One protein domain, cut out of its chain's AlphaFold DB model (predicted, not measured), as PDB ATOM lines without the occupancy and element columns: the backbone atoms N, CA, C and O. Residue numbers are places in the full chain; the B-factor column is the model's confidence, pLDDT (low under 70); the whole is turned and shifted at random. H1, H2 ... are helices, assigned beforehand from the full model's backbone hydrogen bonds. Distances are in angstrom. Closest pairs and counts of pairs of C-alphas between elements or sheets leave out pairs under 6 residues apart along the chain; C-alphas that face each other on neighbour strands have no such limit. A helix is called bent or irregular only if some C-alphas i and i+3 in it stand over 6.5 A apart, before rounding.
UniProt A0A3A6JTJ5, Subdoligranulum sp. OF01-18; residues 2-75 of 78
ATOM      1  N   ARG A   2      24.009   3.996  32.367       85.25
ATOM      2  CA  ARG A   2      23.740   5.429  32.104       85.25
ATOM      3  C   ARG A   2      25.045   6.238  32.168       85.25
ATOM      4  O   ARG A   2      25.184   7.154  32.968       85.25
ATOM      5  N   ALA A   3      26.051   5.793  31.421       91.81
ATOM      6  CA  ALA A   3      27.426   6.291  31.534       91.81
ATOM      7  C   ALA A   3      27.732   7.488  30.620       91.81
ATOM      8  O   ALA A   3      28.679   8.233  30.856       91.81
ATOM      9  N   ASP A   4      26.925   7.667  29.580       96.81
ATOM     10  CA  ASP A   4      27.103   8.681  28.548       96.81
ATOM     11  C   ASP A   4      27.052  10.101  29.104       96.81
ATOM     12  O   ASP A   4      27.945  10.908  28.839       96.81
ATOM     13  N   TYR A   5      26.064  10.367  29.958       97.38
ATOM     14  CA  TYR A   5      25.896  11.658  30.611       97.38
ATOM     15  C   TYR A   5      27.159  12.104  31.358       97.38
ATOM     16  O   TYR A   5      27.578  13.252  31.219       97.38
ATOM     17  N   PHE A   6      27.805  11.193  32.097       98.38
ATOM     18  CA  PHE A   6      29.013  11.503  32.866       98.38
ATOM     19  C   PHE A   6      30.218  11.802  31.975       98.38
ATOM     20  O   PHE A   6      31.047  12.625  32.346       98.38
ATOM     21  N   GLY A   7      30.301  11.215  30.783       98.31
ATOM     22  CA  GLY A   7      31.302  11.619  29.798       98.31
ATOM     23  C   GLY A   7      31.052  13.031  29.264       98.31
ATOM     24  O   GLY A   7      31.961  13.858  29.231       98.31
ATOM     25  N   TYR A   8      29.803  13.338  28.901       98.12
ATOM     26  CA  TYR A   8      29.440  14.622  28.290       98.12
ATOM     27  C   TYR A   8      29.645  15.829  29.206       98.12
ATOM     28  O   TYR A   8      30.030  16.895  28.727       98.12
ATOM     29  N   ILE A   9      29.406  15.682  30.512       98.31
ATOM     30  CA  ILE A   9      29.563  16.789  31.468       98.31
ATOM     31  C   ILE A   9      31.001  16.953  31.991       98.31
ATOM     32  O   ILE A   9      31.262  17.896  32.733       98.31
ATOM     33  N   ASN A  10      31.937  16.079  31.594       98.44
ATOM     34  CA  ASN A  10      33.354  16.139  31.984       98.44
ATOM     35  C   ASN A  10      34.297  16.125  30.767       98.44
ATOM     36  O   ASN A  10      35.179  15.266  30.687       98.44
ATOM     37  N   PRO A  11      34.162  17.053  29.803       98.31
ATOM     38  CA  PRO A  11      35.011  17.055  28.614       98.31
ATOM     39  C   PRO A  11      36.493  17.176  29.001       98.31
ATOM     40  O   PRO A  11      36.905  18.114  29.680       98.31
ATOM     41  N   GLY A  12      37.296  16.195  28.588       98.06
ATOM     42  CA  GLY A  12      38.722  16.087  28.898       98.06
ATOM     43  C   GLY A  12      39.067  15.632  30.319       98.06
ATOM     44  O   GLY A  12      40.234  15.330  30.568       98.06
ATOM     45  N   ASN A  13      38.096  15.525  31.233       98.56
ATOM     46  CA  ASN A  13      38.313  15.043  32.598       98.56
ATOM     47  C   ASN A  13      37.807  13.603  32.762       98.56
ATOM     48  O   ASN A  13      36.763  13.328  33.353       98.56
ATOM     49  N   SER A  14      38.596  12.687  32.207       98.31
ATOM     50  CA  SER A  14      38.383  11.240  32.214       98.31
ATOM     51  C   SER A  14      38.166  10.659  33.618       98.31
ATOM     52  O   SER A  14      37.207   9.917  33.820       98.31
ATOM     53  N   HIS A  15      38.973  11.069  34.599       98.62
ATOM     54  CA  HIS A  15      38.876  10.566  35.970       98.62
ATOM     55  C   HIS A  15      37.556  10.958  36.653       98.62
ATOM     56  O   HIS A  15      36.872  10.109  37.222       98.62
ATOM     57  N   ALA A  16      37.138  12.226  36.537       98.69
ATOM     58  CA  ALA A  16      35.863  12.670  37.106       98.69
ATOM     59  C   ALA A  16      34.661  11.955  36.463       98.69
ATOM     60  O   ALA A  16      33.698  11.605  37.149       98.69
ATOM     61  N   ALA A  17      34.716  11.697  35.149       98.69
ATOM     62  CA  ALA A  17      33.689  10.925  34.453       98.69
ATOM     63  C   ALA A  17      33.601   9.484  34.986       98.69
ATOM     64  O   ALA A  17      32.499   8.991  35.247       98.69
ATOM     65  N   ALA A  18      34.750   8.829  35.181       98.62
ATOM     66  CA  ALA A  18      34.837   7.482  35.738       98.62
ATOM     67  C   ALA A  18      34.295   7.410  37.171       98.62
ATOM     68  O   ALA A  18      33.513   6.513  37.483       98.62
ATOM     69  N   GLU A  19      34.665   8.366  38.025       98.50
ATOM     70  CA  GLU A  19      34.221   8.443  39.420       98.50
ATOM     71  C   GLU A  19      32.693   8.568  39.517       98.50
ATOM     72  O   GLU A  19      32.039   7.799  40.227       98.50
ATOM     73  N   MET A  20      32.088   9.473  38.740       98.44
ATOM     74  CA  MET A  20      30.628   9.612  38.708       98.44
ATOM     75  C   MET A  20      29.930   8.359  38.173       98.44
ATOM     76  O   MET A  20      28.921   7.926  38.737       98.44
ATOM     77  N   ALA A  21      30.478   7.744  37.123       98.31
ATOM     78  CA  ALA A  21      29.945   6.497  36.586       98.31
ATOM     79  C   ALA A  21      30.053   5.344  37.596       98.31
ATOM     80  O   ALA A  21      29.127   4.537  37.702       98.31
ATOM     81  N   TRP A  22      31.138   5.284  38.373       98.19
ATOM     82  CA  TRP A  22      31.304   4.317  39.455       98.19
ATOM     83  C   TRP A  22      30.246   4.506  40.542       98.19
ATOM     84  O   TRP A  22      29.609   3.528  40.942       98.19
ATOM     85  N   HIS A  23      30.008   5.745  40.981       97.50
ATOM     86  CA  HIS A  23      28.977   6.050  41.973       97.50
ATOM     87  C   HIS A  23      27.570   5.647  41.506       97.50
ATOM     88  O   HIS A  23      26.844   5.016  42.274       97.50
ATOM     89  N   ASP A  24      27.192   5.945  40.257       97.75
ATOM     90  CA  ASP A  24      25.880   5.555  39.715       97.75
ATOM     91  C   ASP A  24      25.747   4.034  39.553       97.75
ATOM     92  O   ASP A  24      24.758   3.425  39.978       97.75
ATOM     93  N   ALA A  25      26.754   3.398  38.948       97.50
ATOM     94  CA  ALA A  25      26.698   1.982  38.619       97.50
ATOM     95  C   ALA A  25      26.753   1.098  39.870       97.50
ATOM     96  O   ALA A  25      26.071   0.072  39.907       97.50
ATOM     97  N   SER A  26      27.481   1.508  40.914       97.25
ATOM     98  CA  SER A  26      27.601   0.755  42.172       97.25
ATOM     99  C   SER A  26      26.266   0.552  42.901       97.25
ATOM    100  O   SER A  26      26.162  -0.337  43.741       97.25
ATOM    101  N   LEU A  27      25.229   1.331  42.569       96.62
ATOM    102  CA  LEU A  27      23.888   1.186  43.148       96.62
ATOM    103  C   LEU A  27      23.071   0.034  42.545       96.62
ATOM    104  O   LEU A  27      22.106  -0.414  43.158       96.62
ATOM    105  N   SER A  28      23.394  -0.413  41.328       95.81
ATOM    106  CA  SER A  28      22.530  -1.323  40.552       95.81
ATOM    107  C   SER A  28      23.270  -2.397  39.752       95.81
ATOM    108  O   SER A  28      22.643  -3.340  39.272       95.81
ATOM    109  N   HIS A  29      24.589  -2.284  39.612       93.62
ATOM    110  CA  HIS A  29      25.438  -3.201  38.858       93.62
ATOM    111  C   HIS A  29      26.523  -3.796  39.764       93.62
ATOM    112  O   HIS A  29      26.789  -3.317  40.863       93.62
ATOM    113  N   ILE A  30      27.182  -4.847  39.274       94.75
ATOM    114  CA  ILE A  30      28.323  -5.486  39.935       94.75
ATOM    115  C   ILE A  30      29.444  -5.749  38.927       94.75
ATOM    116  O   ILE A  30      29.181  -5.986  37.745       94.75
ATOM    117  N   LYS A  31      30.696  -5.771  39.405       93.38
ATOM    118  CA  LYS A  31      31.900  -6.137  38.630       93.38
ATOM    119  C   LYS A  31      31.942  -5.437  37.261       93.38
ATOM    120  O   LYS A  31      31.962  -4.213  37.212       93.38
ATOM    121  N   ASN A  32      31.908  -6.198  36.163       94.06
ATOM    122  CA  ASN A  32      32.008  -5.667  34.805       94.06
ATOM    123  C   ASN A  32      30.894  -4.678  34.460       94.06
ATOM    124  O   ASN A  32      31.162  -3.764  33.699       94.06
ATOM    125  N   GLY A  33      29.703  -4.770  35.062       95.81
ATOM    126  CA  GLY A  33      28.670  -3.753  34.838       95.81
ATOM    127  C   GLY A  33      29.061  -2.369  35.381       95.81
ATOM    128  O   GLY A  33      28.644  -1.357  34.832       95.81
ATOM    129  N   ILE A  34      29.895  -2.318  36.428       97.94
ATOM    130  CA  ILE A  34      30.494  -1.073  36.932       97.94
ATOM    131  C   ILE A  34      31.655  -0.655  36.026       97.94
ATOM    132  O   ILE A  34      31.737   0.502  35.624       97.94
ATOM    133  N   TYR A  35      32.530  -1.597  35.663       98.12
ATOM    134  CA  TYR A  35      33.708  -1.300  34.844       98.12
ATOM    135  C   TYR A  35      33.339  -0.819  33.436       98.12
ATOM    136  O   TYR A  35      33.959   0.110  32.939       98.12
ATOM    137  N   GLU A  36      32.294  -1.369  32.815       97.69
ATOM    138  CA  GLU A  36      31.764  -0.886  31.533       97.69
ATOM    139  C   GLU A  36      31.267   0.558  31.640       97.69
ATOM    140  O   GLU A  36      31.517   1.367  30.748       97.69
ATOM    141  N   ALA A  37      30.601   0.911  32.745       98.12
ATOM    142  CA  ALA A  37      30.135   2.274  32.962       98.12
ATOM    143  C   ALA A  37      31.306   3.258  33.097       98.12
ATOM    144  O   ALA A  37      31.305   4.295  32.436       98.12
ATOM    145  N   MET A  38      32.319   2.910  33.893       98.50
ATOM    146  CA  MET A  38      33.540   3.709  34.034       98.50
ATOM    147  C   MET A  38      34.257   3.862  32.689       98.50
ATOM    148  O   MET A  38      34.542   4.981  32.269       98.50
ATOM    149  N   PHE A  39      34.475   2.755  31.975       98.44
ATOM    150  CA  PHE A  39      35.157   2.719  30.682       98.44
ATOM    151  C   PHE A  39      34.491   3.645  29.651       98.44
ATOM    152  O   PHE A  39      35.149   4.515  29.080       98.44
ATOM    153  N   ILE A  40      33.172   3.524  29.461       98.38
ATOM    154  CA  ILE A  40      32.436   4.324  28.471       98.38
ATOM    155  C   ILE A  40      32.389   5.811  28.846       98.38
ATOM    156  O   ILE A  40      32.609   6.656  27.977       98.38
ATOM    157  N   ALA A  41      32.145   6.149  30.117       98.69
ATOM    158  CA  ALA A  41      32.139   7.546  30.561       98.69
ATOM    159  C   ALA A  41      33.498   8.218  30.308       98.69
ATOM    160  O   ALA A  41      33.573   9.326  29.775       98.69
ATOM    161  N   THR A  42      34.574   7.497  30.614       98.69
ATOM    162  CA  THR A  42      35.958   7.937  30.425       98.69
ATOM    163  C   THR A  42      36.299   8.166  28.955       98.69
ATOM    164  O   THR A  42      36.884   9.197  28.611       98.69
ATOM    165  N   MET A  43      35.901   7.239  28.074       98.62
ATOM    166  CA  MET A  43      36.098   7.373  26.628       98.62
ATOM    167  C   MET A  43      35.371   8.594  26.066       98.62
ATOM    168  O   MET A  43      35.947   9.342  25.283       98.62
ATOM    169  N   LEU A  44      34.121   8.826  26.473       98.56
ATOM    170  CA  LEU A  44      33.336   9.967  25.997       98.56
ATOM    171  C   LEU A  44      33.919  11.302  26.474       98.56
ATOM    172  O   LEU A  44      34.033  12.236  25.681       98.56
ATOM    173  N   ALA A  45      34.364  11.368  27.732       98.75
ATOM    174  CA  ALA A  45      35.102  12.515  28.253       98.75
ATOM    175  C   ALA A  45      36.384  12.771  27.446       98.75
ATOM    176  O   ALA A  45      36.661  13.911  27.069       98.75
ATOM    177  N   ARG A  46      37.156  11.721  27.129       98.75
ATOM    178  CA  ARG A  46      38.404  11.860  26.365       98.75
ATOM    179  C   ARG A  46      38.164  12.264  24.911       98.75
ATOM    180  O   ARG A  46      38.861  13.141  24.406       98.75
ATOM    181  N   ALA A  47      37.156  11.685  24.266       98.56
ATOM    182  CA  ALA A  47      36.793  11.968  22.879       98.56
ATOM    183  C   ALA A  47      36.360  13.427  22.654       98.56
ATOM    184  O   ALA A  47      36.471  13.936  21.542       98.56
ATOM    185  N   ALA A  48      35.921  14.134  23.700       98.44
ATOM    186  CA  ALA A  48      35.609  15.560  23.608       98.44
ATOM    187  C   ALA A  48      36.839  16.440  23.309       98.44
ATOM    188  O   ALA A  48      36.682  17.572  22.853       98.44
ATOM    189  N   VAL A  49      38.053  15.946  23.581       98.50
ATOM    190  CA  VAL A  49      39.308  16.711  23.440       98.50
ATOM    191  C   VAL A  49      40.393  15.976  22.647       98.50
ATOM    192  O   VAL A  49      41.489  16.507  22.486       98.50
ATOM    193  N   SER A  50      40.111  14.768  22.157       98.38
ATOM    194  CA  SER A  50      41.058  13.937  21.416       98.38
ATOM    195  C   SER A  50      40.409  13.343  20.172       98.38
ATOM    196  O   SER A  50      39.284  12.851  20.216       98.38
ATOM    197  N   THR A  51      41.140  13.377  19.061       97.69
ATOM    198  CA  THR A  51      40.763  12.728  17.797       97.69
ATOM    199  C   THR A  51      41.491  11.403  17.580       97.69
ATOM    200  O   THR A  51      41.237  10.730  16.583       97.69
ATOM    201  N   ASP A  52      42.419  11.039  18.468       98.12
ATOM    202  CA  ASP A  52      43.137   9.770  18.408       98.12
ATOM    203  C   ASP A  52      42.336   8.691  19.143       98.12
ATOM    204  O   ASP A  52      42.146   8.730  20.359       98.12
ATOM    205  N   ILE A  53      41.851   7.710  18.383       97.44
ATOM    206  CA  ILE A  53      41.033   6.627  18.921       97.44
ATOM    207  C   ILE A  53      41.808   5.742  19.905       97.44
ATOM    208  O   ILE A  53      41.213   5.258  20.868       97.44
ATOM    209  N   ALA A  54      43.117   5.558  19.704       97.25
ATOM    210  CA  ALA A  54      43.941   4.749  20.597       97.25
ATOM    211  C   ALA A  54      44.056   5.419  21.971       97.25
ATOM    212  O   ALA A  54      43.857   4.774  22.996       97.25
ATOM    213  N   ASP A  55      44.272   6.733  21.985       98.25
ATOM    214  CA  ASP A  55      44.295   7.556  23.195       98.25
ATOM    215  C   ASP A  55      42.937   7.565  23.928       98.25
ATOM    216  O   ASP A  55      42.888   7.454  25.155       98.25
ATOM    217  N   VAL A  56      41.816   7.606  23.197       98.56
ATOM    218  CA  VAL A  56      40.468   7.486  23.787       98.56
ATOM    219  C   VAL A  56      40.271   6.132  24.476       98.56
ATOM    220  O   VAL A  56      39.811   6.084  25.619       98.56
ATOM    221  N   ILE A  57      40.633   5.035  23.807       98.31
ATOM    222  CA  ILE A  57      40.499   3.675  24.352       98.31
ATOM    223  C   ILE A  57      41.432   3.478  25.549       98.31
ATOM    224  O   ILE A  57      41.007   2.956  26.580       98.31
ATOM    225  N   GLN A  58      42.685   3.923  25.440       98.19
ATOM    226  CA  GLN A  58      43.680   3.783  26.499       98.19
ATOM    227  C   GLN A  58      43.299   4.590  27.744       98.19
ATOM    228  O   GLN A  58      43.458   4.093  28.858       98.19
ATOM    229  N   SER A  59      42.716   5.779  27.564       98.50
ATOM    230  CA  SER A  59      42.124   6.543  28.664       98.50
ATOM    231  C   SER A  59      41.024   5.739  29.363       98.50
ATOM    232  O   SER A  59      41.090   5.542  30.574       98.50
ATOM    233  N   GLY A  60      40.085   5.159  28.606       98.31
ATOM    234  CA  GLY A  60      39.058   4.270  29.161       98.31
ATOM    235  C   GLY A  60      39.630   3.097  29.961       98.31
ATOM    236  O   GLY A  60      39.179   2.820  31.072       98.31
ATOM    237  N   LEU A  61      40.639   2.412  29.412       98.50
ATOM    238  CA  LEU A  61      41.309   1.286  30.067       98.50
ATOM    239  C   LEU A  61      42.022   1.689  31.366       98.50
ATOM    240  O   LEU A  61      42.106   0.871  32.280       98.50
ATOM    241  N   SER A  62      42.522   2.924  31.457       98.31
ATOM    242  CA  SER A  62      43.263   3.412  32.628       98.31
ATOM    243  C   SER A  62      42.403   3.576  33.888       98.31
ATOM    244  O   SER A  62      42.936   3.543  34.993       98.31
ATOM    245  N   GLU A  63      41.081   3.678  33.734       98.44
ATOM    246  CA  GLU A  63      40.134   3.885  34.838       98.44
ATOM    247  C   GLU A  63      39.445   2.583  35.295       98.44
ATOM    248  O   GLU A  63      38.549   2.611  36.137       98.44
ATOM    249  N   ILE A  64      39.841   1.413  34.773       98.38
ATOM    250  CA  ILE A  64      39.275   0.116  35.183       98.38
ATOM    251  C   ILE A  64      40.357  -0.868  35.654       98.38
ATOM    252  O   ILE A  64      41.510  -0.781  35.237       98.38
ATOM    253  N   PRO A  65      40.023  -1.868  36.498       98.12
ATOM    254  CA  PRO A  65      41.027  -2.808  36.985       98.12
ATOM    255  C   PRO A  65      41.636  -3.659  35.861       98.12
ATOM    256  O   PRO A  65      40.916  -4.394  35.177       98.12
ATOM    257  N   HIS A  66      42.970  -3.680  35.771       97.31
ATOM    258  CA  HIS A  66      43.731  -4.532  34.839       97.31
ATOM    259  C   HIS A  66      43.449  -6.039  34.996       97.31
ATOM    260  O   HIS A  66      43.688  -6.846  34.097       97.31
ATOM    261  N   THR A  67      42.941  -6.449  36.160       96.62
ATOM    262  CA  THR A  67      42.580  -7.840  36.458       96.62
ATOM    263  C   THR A  67      41.188  -8.226  35.954       96.62
ATOM    264  O   THR A  67      40.886  -9.423  35.902       96.62
ATOM    265  N   SER A  68      40.350  -7.253  35.575       97.44
ATOM    266  CA  SER A  68      38.994  -7.492  35.072       97.44
ATOM    267  C   SER A  68      39.015  -8.197  33.713       97.44
ATOM    268  O   SER A  68      39.945  -8.038  32.922       97.44
ATOM    269  N   SER A  69      37.978  -8.989  33.422       97.38
ATOM    270  CA  SER A  69      37.873  -9.630  32.107       97.38
ATOM    271  C   SER A  69      37.632  -8.605  31.000       97.38
ATOM    272  O   SER A  69      38.147  -8.789  29.908       97.38
ATOM    273  N   LEU A  70      36.918  -7.510  31.296       96.81
ATOM    274  CA  LEU A  70      36.694  -6.408  30.358       96.81
ATOM    275  C   LEU A  70      38.020  -5.795  29.886       96.81
ATOM    276  O   LEU A  70      38.252  -5.701  28.685       96.81
ATOM    277  N   TYR A  71      38.903  -5.436  30.828       98.31
ATOM    278  CA  TYR A  71      40.213  -4.871  30.506       98.31
ATOM    279  C   TYR A  71      41.010  -5.803  29.589       98.31
ATOM    280  O   TYR A  71      41.544  -5.363  28.573       98.31
ATOM    281  N   LYS A  72      41.069  -7.096  29.932       97.94
ATOM    282  CA  LYS A  72      41.808  -8.103  29.158       97.94
ATOM    283  C   LYS A  72      41.259  -8.236  27.742       97.94
ATOM    284  O   LYS A  72      42.023  -8.127  26.795       97.94
ATOM    285  N   SER A  73      39.942  -8.390  27.605       97.38
ATOM    286  CA  SER A  73      39.298  -8.561  26.301       97.38
ATOM    287  C   SER A  73      39.506  -7.363  25.376       97.38
ATOM    288  O   SER A  73      39.742  -7.558  24.192       97.38
ATOM    289  N   ILE A  74      39.455  -6.134  25.896       96.50
ATOM    290  CA  ILE A  74      39.708  -4.938  25.081       96.50
ATOM    291  C   ILE A  74      41.199  -4.817  24.748       96.50
ATOM    292  O   ILE A  74      41.540  -4.536  23.605       96.50
ATOM    293  N   SER A  75      42.091  -5.079  25.709       95.56
ATOM    294  CA  SER A  75      43.547  -4.997  25.496       95.56
ATOM    295  C   SER A  75      44.089  -6.038  24.512       95.56
ATOM    296  O   SER A  75      45.205  -5.899  24.038       95.56
TER     297      SER A  75
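This is residues 2 to 75 of the 78 residues of a protein of Subdoligranulum sp. OF01-18 (UniProt A0A3A6JTJ5). A small slab of helices is built round one long helix, H3, which runs through the middle, with H1 and H2 on one side of it and H4 and H5 on the other. H2, H3 and H4 fold back and forth as two successive helical hairpins, while the short H1 packs beside the later part of H3 and the short H5 beside its first residues. The printed part has 74 residues with five named helices, in the order H1, H2, H3, H4, H5, and no named strand; the class is all helix. It is compact, with a radius of gyration of the C-alphas of 11.0 A, and only just flat, spanning 31 by 25 by 14 A.

H1 is residues 4 to 8, beginning at C-alpha 4 at (27.103, 8.681, 28.548). H2, residues 14 to 25, is 16.2 A from first to last C-alpha. H3, residues 32 to 47, is the longest at 21.8 A, from C-alpha 32 at (32.008, -5.667, 34.805). H4, residues 53 to 62, measures 14.3 A. H5, residues 69 to 75, ends at C-alpha 75 at (43.547, -4.997, 25.496). No helix is bent or irregular.

H3 is the hub and touches the other four helices. H1 touches it at residues 40 to 46 alone, and the closest C-alphas, of Gly 7 and Ala 45, are 4.2 A apart. H1 also touches H2, with the C-alphas of Phe 6 and Ala 17 closest at 5.0 A. H2 and H3 form a helical hairpin, opposite ways at a shallow tilt of 32 degrees, only just short of steep; the C-alphas of Ala 18 and Met 38 are closest, 4.3 A apart. H3 and H4 form another hairpin, opposite ways at a steep tilt of 42 degrees, with the C-alphas of Phe 39 and Gly 60 closest at 4.5 A. H5 touches H3 at residues 32 to 36 alone, the same way at 32 degrees, again only just shallow; the C-alphas of Asn 32 and Leu 70 are closest, 6.5 A apart. The helix packing is only just mostly aligned, with 2 of 3 pairs at a shallow tilt. H4 is close to but not clearly touching H5, and H1 is apart from H4 and H5. Every O i to N i+4 pair is within hydrogen-bond range in H1, H2, H4 and H5; in H3, 11 of 12 are.

The C-alphas farthest apart, of Leu 27 and Thr 51, are 32.6 A from each other. The printed part has no cut. The links H1 to H2 and H3 to H4 are tight, and the other two are short. Mean pLDDT of the printed part is 97.5, and no printed residue is under 70.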